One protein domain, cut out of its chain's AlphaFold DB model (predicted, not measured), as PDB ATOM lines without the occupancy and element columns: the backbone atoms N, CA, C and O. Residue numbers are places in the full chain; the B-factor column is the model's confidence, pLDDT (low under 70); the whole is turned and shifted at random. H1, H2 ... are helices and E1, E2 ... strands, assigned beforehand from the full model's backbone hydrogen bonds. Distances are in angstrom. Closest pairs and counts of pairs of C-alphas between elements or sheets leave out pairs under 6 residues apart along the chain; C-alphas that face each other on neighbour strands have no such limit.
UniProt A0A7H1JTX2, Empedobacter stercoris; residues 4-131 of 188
ATOM      1  N   ASP A   4     188.639 232.840 178.073       88.44
ATOM      2  CA  ASP A   4     187.567 232.358 177.193       88.44
ATOM      3  C   ASP A   4     186.263 233.138 177.358       88.44
ATOM      4  O   ASP A   4     185.602 233.431 176.368       88.44
ATOM      5  N   LEU A   5     185.887 233.499 178.590       93.81
ATOM      6  CA  LEU A   5     184.611 234.163 178.855       93.81
ATOM      7  C   LEU A   5     184.556 235.580 178.251       93.81
ATOM      8  O   LEU A   5     183.611 235.849 177.505       93.81
ATOM      9  N   PRO A   6     185.532 236.483 178.498       95.12
ATOM     10  CA  PRO A   6     185.544 237.796 177.854       95.12
ATOM     11  C   PRO A   6     185.528 237.711 176.328       95.12
ATOM     12  O   PRO A   6     184.795 238.449 175.674       95.12
ATOM     13  N   ILE A   7     186.296 236.784 175.752       94.94
ATOM     14  CA  ILE A   7     186.380 236.634 174.298       94.94
ATOM     15  C   ILE A   7     185.081 236.080 173.732       94.94
ATOM     16  O   ILE A   7     184.564 236.643 172.775       94.94
ATOM     17  N   ALA A   8     184.510 235.037 174.332       95.62
ATOM     18  CA  ALA A   8     183.226 234.492 173.909       95.62
ATOM     19  C   ALA A   8     182.121 235.556 173.966       95.62
ATOM     20  O   ALA A   8     181.342 235.670 173.024       95.62
ATOM     21  N   LEU A   9     182.101 236.397 175.009       97.00
ATOM     22  CA  LEU A   9     181.183 237.534 175.084       97.00
ATOM     23  C   LEU A   9     181.408 238.523 173.935       97.00
ATOM     24  O   LEU A   9     180.446 238.873 173.253       97.00
ATOM     25  N   ILE A  10     182.653 238.931 173.669       97.00
ATOM     26  CA  ILE A  10     182.978 239.797 172.523       97.00
ATOM     27  C   ILE A  10     182.483 239.164 171.217       97.00
ATOM     28  O   ILE A  10     181.817 239.834 170.431       97.00
ATOM     29  N   TYR A  11     182.737 237.871 171.005       95.88
ATOM     30  CA  TYR A  11     182.264 237.139 169.832       95.88
ATOM     31  C   TYR A  11     180.737 237.132 169.728       95.88
ATOM     32  O   TYR A  11     180.221 237.376 168.639       95.88
ATOM     33  N   CYS A  12     180.007 236.921 170.826       96.88
ATOM     34  CA  CYS A  12     178.546 236.996 170.837       96.88
ATOM     35  C   CYS A  12     178.058 238.381 170.401       96.88
ATOM     36  O   CYS A  12     177.222 238.480 169.504       96.88
ATOM     37  N   PHE A  13     178.609 239.454 170.974       97.56
ATOM     38  CA  PHE A  13     178.238 240.818 170.589       97.56
ATOM     39  C   PHE A  13     178.572 241.113 169.128       97.56
ATOM     40  O   PHE A  13     177.718 241.596 168.390       97.56
ATOM     41  N   VAL A  14     179.784 240.780 168.682       97.12
ATOM     42  CA  VAL A  14     180.208 241.005 167.296       97.12
ATOM     43  C   VAL A  14     179.328 240.221 166.322       97.12
ATOM     44  O   VAL A  14     178.887 240.760 165.306       97.12
ATOM     45  N   PHE A  15     179.018 238.966 166.644       97.25
ATOM     46  CA  PHE A  15     178.153 238.139 165.820       97.25
ATOM     47  C   PHE A  15     176.744 238.723 165.727       97.25
ATOM     48  O   PHE A  15     176.238 238.926 164.625       97.25
ATOM     49  N   HIS A  16     176.114 239.023 166.863       96.56
ATOM     50  CA  HIS A  16     174.729 239.477 166.884       96.56
ATOM     51  C   HIS A  16     174.539 240.880 166.301       96.56
ATOM     52  O   HIS A  16     173.505 241.124 165.681       96.56
ATOM     53  N   LEU A  17     175.518 241.773 166.466       95.50
ATOM     54  CA  LEU A  17     175.423 243.154 165.989       95.50
ATOM     55  C   LEU A  17     175.862 243.334 164.535       95.50
ATOM     56  O   LEU A  17     175.284 244.163 163.840       95.50
ATOM     57  N   PHE A  18     176.854 242.573 164.063       96.12
ATOM     58  CA  PHE A  18     177.429 242.790 162.729       96.12
ATOM     59  C   PHE A  18     177.205 241.614 161.779       96.12
ATOM     60  O   PHE A  18     176.881 241.821 160.616       96.12
ATOM     61  N   VAL A  19     177.360 240.371 162.236       97.25
ATOM     62  CA  VAL A  19     177.432 239.215 161.322       97.25
ATOM     63  C   VAL A  19     176.064 238.611 161.026       97.25
ATOM     64  O   VAL A  19     175.761 238.321 159.870       97.25
ATOM     65  N   ARG A  20     175.236 238.398 162.054       96.94
ATOM     66  CA  ARG A  20     174.019 237.578 161.989       96.94
ATOM     67  C   ARG A  20     173.091 237.998 160.851       96.94
ATOM     68  O   ARG A  20     172.714 237.161 160.039       96.94
ATOM     69  N   ASN A  21     172.707 239.273 160.805       95.38
ATOM     70  CA  ASN A  21     171.693 239.736 159.858       95.38
ATOM     71  C   ASN A  21     172.213 239.694 158.418       95.38
ATOM     72  O   ASN A  21     171.549 239.125 157.555       95.38
ATOM     73  N   VAL A  22     173.427 240.200 158.182       95.56
ATOM     74  CA  VAL A  22     174.071 240.172 156.861       95.56
ATOM     75  C   VAL A  22     174.227 238.737 156.369       95.56
ATOM     76  O   VAL A  22     173.837 238.417 155.250       95.56
ATOM     77  N   LEU A  23     174.691 237.826 157.229       96.31
ATOM     78  CA  LEU A  23     174.774 236.412 156.885       96.31
ATOM     79  C   LEU A  23     173.402 235.855 156.475       96.31
ATOM     80  O   LEU A  23     173.281 235.265 155.405       96.31
ATOM     81  N   ILE A  24     172.354 236.075 157.278       96.12
ATOM     82  CA  ILE A  24     171.004 235.562 156.991       96.12
ATOM     83  C   ILE A  24     170.440 236.126 155.681       96.12
ATOM     84  O   ILE A  24     169.820 235.383 154.917       96.12
ATOM     85  N   HIS A  25     170.653 237.412 155.389       94.69
ATOM     86  CA  HIS A  25     170.154 238.032 154.161       94.69
ATOM     87  C   HIS A  25     170.760 237.422 152.891       94.69
ATOM     88  O   HIS A  25     170.038 237.305 151.892       94.69
ATOM     89  N   HIS A  26     172.015 236.974 152.963       95.62
ATOM     90  CA  HIS A  26     172.793 236.454 151.832       95.62
ATOM     91  C   HIS A  26     172.875 234.922 151.764       95.62
ATOM     92  O   HIS A  26     173.465 234.364 150.834       95.62
ATOM     93  N   LEU A  27     172.269 234.205 152.714       95.94
ATOM     94  CA  LEU A  27     172.192 232.744 152.678       95.94
ATOM     95  C   LEU A  27     171.364 232.233 151.478       95.94
ATOM     96  O   LEU A  27     170.405 232.885 151.051       95.94
ATOM     97  N   PRO A  28     171.656 231.017 150.965       95.44
ATOM     98  CA  PRO A  28     170.767 230.324 150.038       95.44
ATOM     99  C   PRO A  28     169.338 230.244 150.580       95.44
ATOM    100  O   PRO A  28     169.135 230.069 151.785       95.44
ATOM    101  N   TYR A  29     168.347 230.294 149.684       95.56
ATOM    102  CA  TYR A  29     166.927 230.362 150.049       95.56
ATOM    103  C   TYR A  29     166.507 229.293 151.077       95.56
ATOM    104  O   TYR A  29     165.815 229.616 152.039       95.56
ATOM    105  N   PHE A  30     166.998 228.054 150.933       95.69
ATOM    106  CA  PHE A  30     166.741 226.956 151.875       95.69
ATOM    107  C   PHE A  30     167.081 227.311 153.333       95.69
ATOM    108  O   PHE A  30     166.318 226.995 154.244       95.69
ATOM    109  N   PHE A  31     168.217 227.966 153.567       96.81
ATOM    110  CA  PHE A  31     168.618 228.376 154.909       96.81
ATOM    111  C   PHE A  31     167.921 229.675 155.311       96.81
ATOM    112  O   PHE A  31     167.409 229.781 156.425       96.81
ATOM    113  N   LYS A  32     167.835 230.642 154.393       96.19
ATOM    114  CA  LYS A  32     167.216 231.947 154.644       96.19
ATOM    115  C   LYS A  32     165.772 231.825 155.135       96.19
ATOM    116  O   LYS A  32     165.433 232.452 156.132       96.19
ATOM    117  N   GLU A  33     164.951 230.966 154.522       96.31
ATOM    118  CA  GLU A  33     163.556 230.753 154.952       96.31
ATOM    119  C   GLU A  33     163.433 230.210 156.386       96.31
ATOM    120  O   GLU A  33     162.406 230.402 157.022       96.31
ATOM    121  N   ARG A  34     164.470 229.569 156.932       96.94
ATOM    122  CA  ARG A  34     164.468 229.013 158.298       96.94
ATOM    123  C   ARG A  34     165.058 229.972 159.320       96.94
ATOM    124  O   ARG A  34     164.544 230.087 160.431       96.94
ATOM    125  N   PHE A  35     166.125 230.673 158.947       97.25
ATOM    126  CA  PHE A  35     166.823 231.587 159.847       97.25
ATOM    127  C   PHE A  35     166.220 232.998 159.881       97.25
ATOM    128  O   PHE A  35     166.516 233.746 160.807       97.25
ATOM    129  N   ALA A  36     165.344 233.366 158.940       96.12
ATOM    130  CA  ALA A  36     164.735 234.700 158.896       96.12
ATOM    131  C   ALA A  36     163.989 235.095 160.184       96.12
ATOM    132  O   ALA A  36     163.964 236.272 160.528       96.12
ATOM    133  N   GLN A  37     163.461 234.127 160.942       95.00
ATOM    134  CA  GLN A  37     162.839 234.379 162.251       95.00
ATOM    135  C   GLN A  37     163.793 235.029 163.271       95.00
ATOM    136  O   GLN A  37     163.344 235.675 164.209       95.00
ATOM    137  N   PHE A  38     165.111 234.897 163.092       95.69
ATOM    138  CA  PHE A  38     166.111 235.480 163.989       95.69
ATOM    139  C   PHE A  38     166.501 236.916 163.618       95.69
ATOM    140  O   PHE A  38     167.246 237.547 164.369       95.69
ATOM    141  N   LEU A  39     166.007 237.456 162.497       94.81
ATOM    142  CA  LEU A  39     166.266 238.846 162.098       94.81
ATOM    143  C   LEU A  39     165.592 239.851 163.037       94.81
ATOM    144  O   LEU A  39     166.140 240.923 163.272       94.81
ATOM    145  N   ILE A  40     164.441 239.481 163.605       94.44
ATOM    146  CA  ILE A  40     163.687 240.309 164.557       94.44
ATOM    147  C   ILE A  40     164.208 240.198 166.000       94.44
ATOM    148  O   ILE A  40     163.692 240.862 166.892       94.44
ATOM    149  N   PHE A  41     165.205 239.342 166.258       95.44
ATOM    150  CA  PHE A  41     165.729 239.134 167.605       95.44
ATOM    151  C   PHE A  41     166.632 240.303 168.032       95.44
ATOM    152  O   PHE A  41     167.737 240.467 167.497       95.44
ATOM    153  N   ASP A  42     166.185 241.077 169.023       96.19
ATOM    154  CA  ASP A  42     166.965 242.148 169.652       96.19
ATOM    155  C   ASP A  42     167.936 241.577 170.697       96.19
ATOM    156  O   ASP A  42     167.563 241.205 171.812       96.19
ATOM    157  N   TRP A  43     169.211 241.511 170.317       97.00
ATOM    158  CA  TRP A  43     170.276 241.012 171.183       97.00
ATOM    159  C   TRP A  43     170.565 241.928 172.375       97.00
ATOM    160  O   TRP A  43     170.869 241.433 173.460       97.00
ATOM    161  N   ILE A  44     170.493 243.251 172.198       97.50
ATOM    162  CA  ILE A  44     170.870 244.202 173.249       97.50
ATOM    163  C   ILE A  44     169.840 244.169 174.373       97.50
ATOM    164  O   ILE A  44     170.218 244.113 175.544       97.50
ATOM    165  N   ASP A  45     168.552 244.175 174.027       98.00
ATOM    166  CA  ASP A  45     167.476 244.039 175.008       98.00
ATOM    167  C   ASP A  45     167.534 242.680 175.724       98.00
ATOM    168  O   ASP A  45     167.496 242.625 176.958       98.00
ATOM    169  N   TYR A  46     167.736 241.590 174.972       98.06
ATOM    170  CA  TYR A  46     167.869 240.253 175.551       98.06
ATOM    171  C   TYR A  46     169.045 240.165 176.527       98.06
ATOM    172  O   TYR A  46     168.875 239.704 177.655       98.06
ATOM    173  N   PHE A  47     170.232 240.637 176.132       98.06
ATOM    174  CA  PHE A  47     171.411 240.593 176.991       98.06
ATOM    175  C   PHE A  47     171.195 241.404 178.271       98.06
ATOM    176  O   PHE A  47     171.492 240.910 179.353       98.06
ATOM    177  N   LYS A  48     170.607 242.607 178.192       97.94
ATOM    178  CA  LYS A  48     170.302 243.418 179.386       97.94
ATOM    179  C   LYS A  48     169.422 242.667 180.391       97.94
ATOM    180  O   LYS A  48     169.680 242.734 181.589       97.94
ATOM    181  N   LYS A  49     168.412 241.939 179.908       98.38
ATOM    182  CA  LYS A  49     167.468 241.179 180.748       98.38
ATOM    183  C   LYS A  49     168.024 239.835 181.227       98.38
ATOM    184  O   LYS A  49     167.641 239.365 182.294       98.38
ATOM    185  N   HIS A  50     168.920 239.216 180.458       98.06
ATOM    186  CA  HIS A  50     169.318 237.815 180.632       98.06
ATOM    187  C   HIS A  50     170.839 237.586 180.648       98.06
ATOM    188  O   HIS A  50     171.296 236.474 180.381       98.06
ATOM    189  N   TRP A  51     171.647 238.595 180.987       97.62
ATOM    190  CA  TRP A  51     173.115 238.501 180.952       97.62
ATOM    191  C   TRP A  51     173.672 237.332 181.781       97.62
ATOM    192  O   TRP A  51     174.622 236.683 181.350       97.62
ATOM    193  N   ILE A  52     173.056 237.001 182.926       98.25
ATOM    194  CA  ILE A  52     173.456 235.849 183.755       98.25
ATOM    195  C   ILE A  52     173.289 234.542 182.975       98.25
ATOM    196  O   ILE A  52     174.187 233.705 182.984       98.25
ATOM    197  N   ILE A  53     172.167 234.380 182.266       98.12
ATOM    198  CA  ILE A  53     171.901 233.191 181.447       98.12
ATOM    199  C   ILE A  53     172.957 233.086 180.349       98.12
ATOM    200  O   ILE A  53     173.541 232.023 180.179       98.12
ATOM    201  N   VAL A  54     173.266 234.193 179.667       97.88
ATOM    202  CA  VAL A  54     174.298 234.226 178.618       97.88
ATOM    203  C   VAL A  54     175.663 233.802 179.169       97.88
ATOM    204  O   VAL A  54     176.319 232.943 178.582       97.88
ATOM    205  N   ILE A  55     176.081 234.350 180.314       97.50
ATOM    206  CA  ILE A  55     177.357 233.991 180.948       97.50
ATOM    207  C   ILE A  55     177.377 232.515 181.349       97.50
ATOM    208  O   ILE A  55     178.342 231.815 181.044       97.50
ATOM    209  N   LEU A  56     176.318 232.019 181.992       97.69
ATOM    210  CA  LEU A  56     176.230 230.614 182.384       97.69
ATOM    211  C   LEU A  56     176.249 229.687 181.166       97.69
ATOM    212  O   LEU A  56     176.950 228.681 181.192       97.69
ATOM    213  N   SER A  57     175.557 230.035 180.077       97.31
ATOM    214  CA  SER A  57     175.600 229.272 178.826       97.31
ATOM    215  C   SER A  57     177.011 229.204 178.239       97.31
ATOM    216  O   SER A  57     177.435 228.126 177.825       97.31
ATOM    217  N   ILE A  58     177.759 230.314 178.247       96.62
ATOM    218  CA  ILE A  58     179.157 230.338 177.790       96.62
ATOM    219  C   ILE A  58     180.026 229.436 178.671       96.62
ATOM    220  O   ILE A  58     180.787 228.623 178.151       96.62
ATOM    221  N   ILE A  59     179.902 229.553 179.995       96.50
ATOM    222  CA  ILE A  59     180.689 228.766 180.951       96.50
ATOM    223  C   ILE A  59     180.405 227.272 180.780       96.50
ATOM    224  O   ILE A  59     181.339 226.480 180.658       96.50
ATOM    225  N   ILE A  60     179.126 226.890 180.741       97.00
ATOM    226  CA  ILE A  60     178.707 225.499 180.553       97.00
ATOM    227  C   ILE A  60     179.242 224.981 179.218       97.00
ATOM    228  O   ILE A  60     179.902 223.946 179.198       97.00
ATOM    229  N   GLY A  61     179.040 225.722 178.125       95.38
ATOM    230  CA  GLY A  61     179.522 225.333 176.801       95.38
ATOM    231  C   GLY A  61     181.037 225.122 176.759       95.38
ATOM    232  O   GLY A  61     181.501 224.093 176.271       95.38
ATOM    233  N   ALA A  62     181.810 226.047 177.328       95.44
ATOM    234  CA  ALA A  62     183.265 225.953 177.355       95.44
ATOM    235  C   ALA A  62     183.760 224.781 178.226       95.44
ATOM    236  O   ALA A  62     184.659 224.053 177.809       95.44
ATOM    237  N   TYR A  63     183.152 224.525 179.390       95.75
ATOM    238  CA  TYR A  63     183.514 223.362 180.210       95.75
ATOM    239  C   TYR A  63     183.103 222.037 179.569       95.75
ATOM    240  O   TYR A  63     183.858 221.070 179.660       95.75
ATOM    241  N   SER A  64     181.951 221.971 178.898       95.38
ATOM    242  CA  SER A  64     181.554 220.787 178.132       95.38
ATOM    243  C   SER A  64     182.532 220.512 176.990       95.38
ATOM    244  O   SER A  64     182.915 219.362 176.790       95.38
ATOM    245  N   HIS A  65     182.992 221.556 176.293       93.75
ATOM    246  CA  HIS A  65     183.998 221.435 175.239       93.75
ATOM    247  C   HIS A  65     185.338 220.913 175.774       93.75
ATOM    248  O   HIS A  65     185.808 219.879 175.312       93.75
ATOM    249  N   LEU A  66     185.894 221.542 176.818       94.19
ATOM    250  CA  LEU A  66     187.144 221.101 177.457       94.19
ATOM    251  C   LEU A  66     187.050 219.669 177.998       94.19
ATOM    252  O   LEU A  66     188.002 218.891 177.921       94.19
ATOM    253  N   SER A  67     185.882 219.315 178.538       95.56
ATOM    254  CA  SER A  67     185.615 217.960 179.012       95.56
ATOM    255  C   SER A  67     185.649 216.966 177.853       95.56
ATOM    256  O   SER A  67     186.268 215.915 177.987       95.56
ATOM    257  N   TRP A  68     185.046 217.295 176.707       96.81
ATOM    258  CA  TRP A  68     185.083 216.453 175.506       96.81
ATOM    259  C   TRP A  68     186.490 216.346 174.902       96.81
ATOM    260  O   TRP A  68     186.911 215.264 174.480       96.81
ATOM    261  N   ASP A  69     187.265 217.430 174.928       94.56
ATOM    262  CA  ASP A  69     188.660 217.439 174.485       94.56
ATOM    263  C   ASP A  69     189.523 216.475 175.296       94.56
ATOM    264  O   ASP A  69     190.355 215.760 174.731       94.56
ATOM    265  N   ALA A  70     189.270 216.372 176.603       96.62
ATOM    266  CA  ALA A  70     189.988 215.447 177.469       96.62
ATOM    267  C   ALA A  70     189.792 213.965 177.085       96.62
ATOM    268  O   ALA A  70     190.641 213.146 177.445       96.62
ATOM    269  N   PHE A  71     188.727 213.612 176.353       97.19
ATOM    270  CA  PHE A  71     188.510 212.267 175.792       97.19
ATOM    271  C   PHE A  71     189.070 212.089 174.379       97.19
ATOM    272  O   PHE A  71     189.379 210.966 173.983       97.19
ATOM    273  N   THR A  72     189.152 213.165 173.601       96.31
ATOM    274  CA  THR A  72     189.354 213.097 172.146       96.31
ATOM    275  C   THR A  72     190.752 213.490 171.694       96.31
ATOM    276  O   THR A  72     191.124 213.193 170.563       96.31
ATOM    277  N   HIS A  73     191.556 214.095 172.568       93.56
ATOM    278  CA  HIS A  73     192.933 214.471 172.269       93.56
ATOM    279  C   HIS A  73     193.936 213.576 172.988       93.56
ATOM    280  O   HIS A  73     193.737 213.190 174.136       93.56
ATOM    281  N   GLU A  74     195.068 213.308 172.338       93.00
ATOM    282  CA  GLU A  74     196.128 212.444 172.875       93.00
ATOM    283  C   GLU A  74     196.663 212.916 174.235       93.00
ATOM    284  O   GLU A  74     196.975 212.111 175.112       93.00
ATOM    285  N   TRP A  75     196.746 214.232 174.434       93.31
ATOM    286  CA  TRP A  75     197.200 214.826 175.688       93.31
ATOM    287  C   TRP A  75     196.135 214.801 176.796       93.31
ATOM    288  O   TRP A  75     196.489 215.013 177.960       93.31
ATOM    289  N   GLY A  76     194.875 214.529 176.446       94.62
ATOM    290  CA  GLY A  76     193.713 214.593 177.321       94.62
ATOM    291  C   GLY A  76     193.762 213.590 178.471       94.62
ATOM    292  O   GLY A  76     194.227 212.458 178.324       94.62
ATOM    293  N   PHE A  77     193.269 214.011 179.639       95.94
ATOM    294  CA  PHE A  77     193.274 213.183 180.845       95.94
ATOM    295  C   PHE A  77     192.554 211.849 180.616       95.94
ATOM    296  O   PHE A  77     193.147 210.788 180.802       95.94
ATOM    297  N   PHE A  78     191.303 211.873 180.155       95.94
ATOM    298  CA  PHE A  78     190.526 210.651 179.957       95.94
ATOM    299  C   PHE A  78     191.074 209.792 178.818       95.94
ATOM    300  O   PHE A  78     191.152 208.573 178.965       95.94
ATOM    301  N   ALA A  79     191.536 210.409 177.728       95.69
ATOM    302  CA  ALA A  79     192.192 209.699 176.636       95.69
ATOM    303  C   ALA A  79     193.392 208.877 177.129       95.69
ATOM    304  O   ALA A  79     193.572 207.747 176.682       95.69
ATOM    305  N   LYS A  80     194.195 209.404 178.064       95.19
ATOM    306  CA  LYS A  80     195.355 208.701 178.644       95.19
ATOM    307  C   LYS A  80     194.977 207.593 179.629       95.19
ATOM    308  O   LYS A  80     195.658 206.574 179.664       95.19
ATOM    309  N   HIS A  81     193.920 207.778 180.419       95.88
ATOM    310  CA  HIS A  81     193.562 206.843 181.496       95.88
ATOM    311  C   HIS A  81     192.643 205.704 181.037       95.88
ATOM    312  O   HIS A  81     192.712 204.599 181.573       95.88
ATOM    313  N   PHE A  82     191.801 205.919 180.024       95.56
ATOM    314  CA  PHE A  82     190.983 204.847 179.466       95.56
ATOM    315  C   PHE A  82     191.766 204.071 178.407       95.56
ATOM    316  O   PHE A  82     191.833 204.476 177.248       95.56
ATOM    317  N   HIS A  83     192.289 202.900 178.785       93.38
ATOM    318  CA  HIS A  83     193.048 202.020 177.884       93.38
ATOM    319  C   HIS A  83     192.341 201.751 176.550       93.38
ATOM    320  O   HIS A  83     192.998 201.651 175.518       93.38
ATOM    321  N   ALA A  84     191.006 201.659 176.541       95.19
ATOM    322  CA  ALA A  84     190.239 201.474 175.314       95.19
ATOM    323  C   ALA A  84     190.485 202.595 174.288       95.19
ATOM    324  O   ALA A  84     190.602 202.293 173.108       95.19
ATOM    325  N   LEU A  85     190.626 203.855 174.714       94.69
ATOM    326  CA  LEU A  85     190.814 205.003 173.817       94.69
ATOM    327  C   LEU A  85     192.222 205.077 173.214       94.69
ATOM    328  O   LEU A  85     192.395 205.674 172.152       94.69
ATOM    329  N   GLN A  86     193.217 204.465 173.859       95.19
ATOM    330  CA  GLN A  86     194.586 204.383 173.338       95.19
ATOM    331  C   GLN A  86     194.777 203.250 172.330       95.19
ATOM    332  O   GLN A  86     195.720 203.291 171.540       95.19
ATOM    333  N   LYS A  87     193.892 202.248 172.341       95.25
ATOM    334  CA  LYS A  87     193.934 201.149 171.376       95.25
ATOM    335  C   LYS A  87     193.544 201.629 169.983       95.25
ATOM    336  O   LYS A  87     192.692 202.506 169.826       95.25
ATOM    337  N   THR A  88     194.125 200.991 168.978       94.50
ATOM    338  CA  THR A  88     193.706 201.121 167.584       94.50
ATOM    339  C   THR A  88     192.305 200.532 167.431       94.50
ATOM    340  O   THR A  88     192.081 199.364 167.740       94.50
ATOM    341  N   TRP A  89     191.343 201.358 167.014       94.75
ATOM    342  CA  TRP A  89     189.958 200.931 166.759       94.75
ATOM    343  C   TRP A  89     189.718 200.642 165.285       94.75
ATOM    344  O   TRP A  89     188.908 199.788 164.942       94.75
ATOM    345  N   VAL A  90     190.420 201.367 164.416       90.88
ATOM    346  CA  VAL A  90     190.324 201.215 162.969       90.88
ATOM    347  C   VAL A  90     191.731 201.104 162.409       90.88
ATOM    348  O   VAL A  90     192.581 201.954 162.673       90.88
ATOM    349  N   GLN A  91     191.950 200.063 161.615       89.81
ATOM    350  CA  GLN A  91     193.174 199.841 160.862       89.81
ATOM    351  C   GLN A  91     192.816 199.801 159.379       89.81
ATOM    352  O   GLN A  91     191.931 199.048 158.976       89.81
ATOM    353  N   ILE A  92     193.471 200.634 158.570       83.25
ATOM    354  CA  ILE A  92     193.243 200.671 157.122       83.25
ATOM    355  C   ILE A  92     194.279 199.753 156.453       83.25
ATOM    356  O   ILE A  92     195.464 200.104 156.457       83.25
ATOM    357  N   PRO A  93     193.867 198.609 155.859       74.12
ATOM    358  CA  PRO A  93     194.786 197.553 155.415       74.12
ATOM    359  C   PRO A  93     195.811 198.004 154.373       74.12
ATOM    360  O   PRO A  93     196.908 197.468 154.304       74.12
ATOM    361  N   PHE A  94     195.455 198.995 153.558       73.75
ATOM    362  CA  PHE A  94     196.242 199.383 152.389       73.75
ATOM    363  C   PHE A  94     197.305 200.450 152.666       73.75
ATOM    364  O   PHE A  94     198.079 200.756 151.768       73.75
ATOM    365  N   ASN A  95     197.352 201.031 153.872       75.38
ATOM    366  CA  ASN A  95     198.224 202.182 154.134       75.38
ATOM    367  C   ASN A  95     198.904 202.173 155.513       75.38
ATOM    368  O   ASN A  95     199.408 203.212 155.932       75.38
ATOM    369  N   ASN A  96     198.858 201.047 156.246       77.62
ATOM    370  CA  ASN A  96     199.313 200.923 157.646       77.62
ATOM    371  C   ASN A  96     198.842 202.079 158.550       77.62
ATOM    372  O   ASN A  96     199.514 202.466 159.505       77.62
ATOM    373  N   PHE A  97     197.687 202.664 158.227       82.81
ATOM    374  CA  PHE A  97     197.166 203.810 158.950       82.81
ATOM    375  C   PHE A  97     196.291 203.312 160.090       82.81
ATOM    376  O   PHE A  97     195.253 202.679 159.867       82.81
ATOM    377  N   GLU A  98     196.728 203.601 161.310       89.81
ATOM    378  CA  GLU A  98     196.040 203.225 162.534       89.81
ATOM    379  C   GLU A  98     195.372 204.439 163.169       89.81
ATOM    380  O   GLU A  98     195.985 205.490 163.376       89.81
ATOM    381  N   ILE A  99     194.093 204.285 163.499       91.75
ATOM    382  CA  ILE A  99     193.317 205.311 164.187       91.75
ATOM    383  C   ILE A  99     193.025 204.813 165.597       91.75
ATOM    384  O   ILE A  99     192.235 203.886 165.806       91.75
ATOM    385  N   LYS A 100     193.664 205.463 166.572       94.94
ATOM    386  CA  LYS A 100     193.389 205.256 167.996       94.94
ATOM    387  C   LYS A 100     191.975 205.714 168.356       94.94
ATOM    388  O   LYS A 100     191.444 206.651 167.751       94.94
ATOM    389  N   GLY A 101     191.389 205.093 169.374       96.62
ATOM    390  CA  GLY A 101     190.023 205.363 169.825       96.62
ATOM    391  C   GLY A 101     189.722 206.834 170.129       96.62
ATOM    392  O   GLY A 101     188.682 207.325 169.699       96.62
ATOM    393  N   TYR A 102     190.630 207.579 170.777       95.94
ATOM    394  CA  TYR A 102     190.417 209.015 171.044       95.94
ATOM    395  C   TYR A 102     190.243 209.829 169.752       95.94
ATOM    396  O   TYR A 102     189.345 210.665 169.655       95.94
ATOM    397  N   LYS A 103     191.050 209.532 168.725       93.88
ATOM    398  CA  LYS A 103     191.025 210.227 167.432       93.88
ATOM    399  C   LYS A 103     189.814 209.808 166.604       93.88
ATOM    400  O   LYS A 103     189.206 210.635 165.928       93.88
ATOM    401  N   PHE A 104     189.428 208.536 166.695       95.44
ATOM    402  CA  PHE A 104     188.164 208.072 166.132       95.44
ATOM    403  C   PHE A 104     186.988 208.827 166.762       95.44
ATOM    404  O   PHE A 104     186.174 209.396 166.039       95.44
ATOM    405  N   LEU A 105     186.934 208.905 168.097       95.81
ATOM    406  CA  LEU A 105     185.882 209.613 168.822       95.81
ATOM    407  C   LEU A 105     185.847 211.103 168.461       95.81
ATOM    408  O   LEU A 105     184.761 211.653 168.277       95.81
ATOM    409  N   GLN A 106     187.009 211.740 168.284       94.69
ATOM    410  CA  GLN A 106     187.123 213.126 167.822       94.69
ATOM    411  C   GLN A 106     186.378 213.347 166.496       94.69
ATOM    412  O   GLN A 106     185.469 214.176 166.402       94.69
ATOM    413  N   HIS A 107     186.728 212.578 165.463       92.75
ATOM    414  CA  HIS A 107     186.150 212.752 164.130       92.75
ATOM    415  C   HIS A 107     184.705 212.254 164.046       92.75
ATOM    416  O   HIS A 107     183.864 212.903 163.424       92.75
ATOM    417  N   PHE A 108     184.390 211.140 164.709       95.25
ATOM    418  CA  PHE A 108     183.050 210.565 164.704       95.25
ATOM    419  C   PHE A 108     182.038 211.471 165.414       95.25
ATOM    420  O   PHE A 108     180.953 211.712 164.886       95.25
ATOM    421  N   SER A 109     182.402 212.046 166.565       95.75
ATOM    422  CA  SER A 109     181.540 213.008 167.263       95.75
ATOM    423  C   SER A 109     181.323 214.290 166.458       95.75
ATOM    424  O   SER A 109     180.194 214.770 166.387       95.75
ATOM    425  N   THR A 110     182.354 214.789 165.768       93.88
ATOM    426  CA  THR A 110     182.221 215.921 164.833       93.88
ATOM    427  C   THR A 110     181.233 215.603 163.707       93.88
ATOM    428  O   THR A 110     180.358 216.411 163.398       93.88
ATOM    429  N   PHE A 111     181.334 214.408 163.119       96.75
ATOM    430  CA  PHE A 111     180.435 213.958 162.057       96.75
ATOM    431  C   PHE A 111     178.981 213.830 162.534       96.75
ATOM    432  O   PHE A 111     178.075 214.379 161.904       96.75
ATOM    433  N   LEU A 112     178.751 213.171 163.674       97.50
ATOM    434  CA  LEU A 112     177.415 213.059 164.264       97.50
ATOM    435  C   LEU A 112     176.838 214.426 164.645       97.50
ATOM    436  O   LEU A 112     175.665 214.684 164.386       97.50
ATOM    437  N   GLY A 113     177.659 215.318 165.204       96.44
ATOM    438  CA  GLY A 113     177.263 216.690 165.512       96.44
ATOM    439  C   GLY A 113     176.835 217.461 164.262       96.44
ATOM    440  O   GLY A 113     175.796 218.118 164.271       96.44
ATOM    441  N   ALA A 114     177.572 217.324 163.156       97.19
ATOM    442  CA  ALA A 114     177.214 217.945 161.883       97.19
ATOM    443  C   ALA A 114     175.883 217.407 161.327       97.19
ATOM    444  O   ALA A 114     175.041 218.198 160.896       97.19
ATOM    445  N   ILE A 115     175.652 216.088 161.388       98.19
ATOM    446  CA  ILE A 115     174.362 215.481 161.008       98.19
ATOM    447  C   ILE A 115     173.238 216.021 161.889       98.19
ATOM    448  O   ILE A 115     172.188 216.402 161.373       98.19
ATOM    449  N   PHE A 116     173.451 216.079 163.203       98.00
ATOM    450  CA  PHE A 116     172.459 216.576 164.146       98.00
ATOM    451  C   PHE A 116     172.082 218.035 163.854       98.00
ATOM    452  O   PHE A 116     170.898 218.353 163.764       98.00
ATOM    453  N   ILE A 117     173.069 218.906 163.613       97.69
ATOM    454  CA  ILE A 117     172.839 220.307 163.232       97.69
ATOM    455  C   ILE A 117     172.092 220.393 161.896       97.69
ATOM    456  O   ILE A 117     171.108 221.124 161.793       97.69
ATOM    457  N   ALA A 118     172.508 219.634 160.878       97.69
ATOM    458  CA  ALA A 118     171.846 219.629 159.573       97.69
ATOM    459  C   ALA A 118     170.385 219.157 159.670       97.69
ATOM    460  O   ALA A 118     169.492 219.773 159.084       97.69
ATOM    461  N   PHE A 119     170.130 218.108 160.453       98.25
ATOM    462  CA  PHE A 119     168.788 217.608 160.738       98.25
ATOM    463  C   PHE A 119     167.942 218.650 161.475       98.25
ATOM    464  O   PHE A 119     166.795 218.894 161.096       98.25
ATOM    465  N   TRP A 120     168.512 219.305 162.487       98.00
ATOM    466  CA  TRP A 120     167.832 220.349 163.244       98.00
ATOM    467  C   TRP A 120     167.443 221.530 162.349       98.00
ATOM    468  O   TRP A 120     166.287 221.950 162.350       98.00
ATOM    469  N   ILE A 121     168.366 222.006 161.507       97.88
ATOM    470  CA  ILE A 121     168.083 223.045 160.507       97.88
ATOM    471  C   ILE A 121     166.980 222.576 159.560       97.88
ATOM    472  O   ILE A 121     166.021 223.303 159.324       97.88
ATOM    473  N   TYR A 122     167.055 221.349 159.038       97.69
ATOM    474  CA  TYR A 122     166.025 220.824 158.143       97.69
ATOM    475  C   TYR A 122     164.620 220.870 158.770       97.69
ATOM    476  O   TYR A 122     163.664 221.226 158.071       97.69
ATOM    477  N   LYS A 123     164.523 220.577 160.075       97.69
ATOM    478  CA  LYS A 123     163.291 220.585 160.880       97.69
ATOM    479  C   LYS A 123     162.828 221.967 161.352       97.69
ATOM    480  O   LYS A 123     161.695 222.064 161.817       97.69
ATOM    481  N   MET A 124     163.642 223.017 161.232       97.38
ATOM    482  CA  MET A 124     163.230 224.372 161.616       97.38
ATOM    483  C   MET A 124     161.987 224.833 160.833       97.38
ATOM    484  O   MET A 124     161.871 224.538 159.636       97.38
ATOM    485  N   PRO A 125     161.077 225.590 161.477       96.00
ATOM    486  CA  PRO A 125     159.912 226.145 160.804       96.00
ATOM    487  C   PRO A 125     160.344 227.099 159.689       96.00
ATOM    488  O   PRO A 125     161.307 227.858 159.825       96.00
ATOM    489  N   LYS A 126     159.614 227.050 158.577       96.38
ATOM    490  CA  LYS A 126     159.850 227.908 157.416       96.38
ATOM    491  C   LYS A 126     159.034 229.186 157.541       96.38
ATOM    492  O   LYS A 126     157.848 229.133 157.850       96.38
ATOM    493  N   GLN A 127     159.660 230.310 157.241       95.19
ATOM    494  CA  GLN A 127     159.010 231.601 157.069       95.19
ATOM    495  C   GLN A 127     158.532 231.746 155.622       95.19
ATOM    496  O   GLN A 127     159.214 231.317 154.688       95.19
ATOM    497  N   ILE A 128     157.364 232.359 155.430       91.75
ATOM    498  CA  ILE A 128     156.826 232.646 154.097       91.75
ATOM    499  C   ILE A 128     157.605 233.834 153.529       91.75
ATOM    500  O   ILE A 128     157.394 234.975 153.930       91.75
ATOM    501  N   LEU A 129     158.528 233.558 152.608       90.69
ATOM    502  CA  LEU A 129     159.349 234.561 151.936       90.69
ATOM    503  C   LEU A 129     159.287 234.361 150.419       90.69
ATOM    504  O   LEU A 129     159.178 233.223 149.953       90.69
ATOM    505  N   PRO A 130     159.408 235.433 149.621       89.12
ATOM    506  CA  PRO A 130     159.593 235.283 148.187       89.12
ATOM    507  C   PRO A 130     160.894 234.519 147.912       89.12
ATOM    508  O   PRO A 130     161.922 234.758 148.551       89.12
ATOM    509  N   LYS A 131     160.865 233.603 146.938       88.56
ATOM    510  CA  LYS A 131     162.078 232.904 146.499       88.56
ATOM    511  C   LYS A 131     163.071 233.913 145.929       88.56
ATOM    512  O   LYS A 131     162.777 234.590 144.948       88.56
TER     513      LYS A 131
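What this domain is: This is residues 4 to 131 of the 188 residues of a protein of Empedobacter stercoris (UniProt A0A7H1JTX2). Two long helices, H3 and H6, meet near Thr 72 and Tyr 102 and spread apart as an open V, with H4, H5 and the hairpin E1-E2 as a small head at the point and H1 and H2 at the wide end, a loose frame with an empty middle. The printed part has 128 residues, mostly helix, in the order H1 H2 H3 H4 H5 E1 E2 H6, and its two-stranded sheet, E1 - E2, is antiparallel. It is loose, with a radius of gyration of the C-alphas of 19.9 A, and spans 52 by 37 by 21 A.

How they stand to each other: E1, residues 88 to 92, and E2, residues 97 to 100, form an antiparallel hairpin, with N 99 and O 90 at 2.9 A, within hydrogen-bond range. H5, residues 83 to 86, touches H6, residues 101 to 123; their closest C-alphas, of Leu 85 and Gly 101, are 4.1 A apart. H3, residues 43 to 72, touches H6 with residues 71 to 72 alone, the closest C-alphas being those of Thr 72 and Tyr 102, 4.4 A. H4, residues 77 to 81, and H3 touch only at the corner, closest at the C-alphas of Phe 71 and Ala 79, 4.6 A. H1, residues 4 to 26, touches H3 at the C-alphas of His 16 and Trp 43, 6.4 A, their closest. H1 touches H2, residues 29 to 38, at a steep tilt of 54 degrees, opposite ways, closest at the C-alphas of Ile 24 and Lys 32, 5.7 A. H2 and H6 are close but not clearly touching. Every O i to N i+4 pair is within hydrogen-bond range in H4 and H6, against 16 of 19 in H1, 3 of 6 in H2 and 23 of 26 in H3; H5 is too short for one.

Where its parts are: H3 measures 33.8 A, H6 32.0 A and H1 29.6 A from first to last C-alpha. H1 begins at C-alpha 4 (187.567, 232.358, 177.193), and H6 ends at C-alpha 123 (163.291, 220.585, 160.880). H3 has a kink of 91 degrees near residue 50, and H1 one of 46 degrees near residue 19.

The domain as a whole: The C-alphas of Lys 49 and Phe 94, the two farthest apart, are 58.1 A apart. The printed part has no cut, its links between named elements are tight, and no printed residue is under 70 in pLDDT.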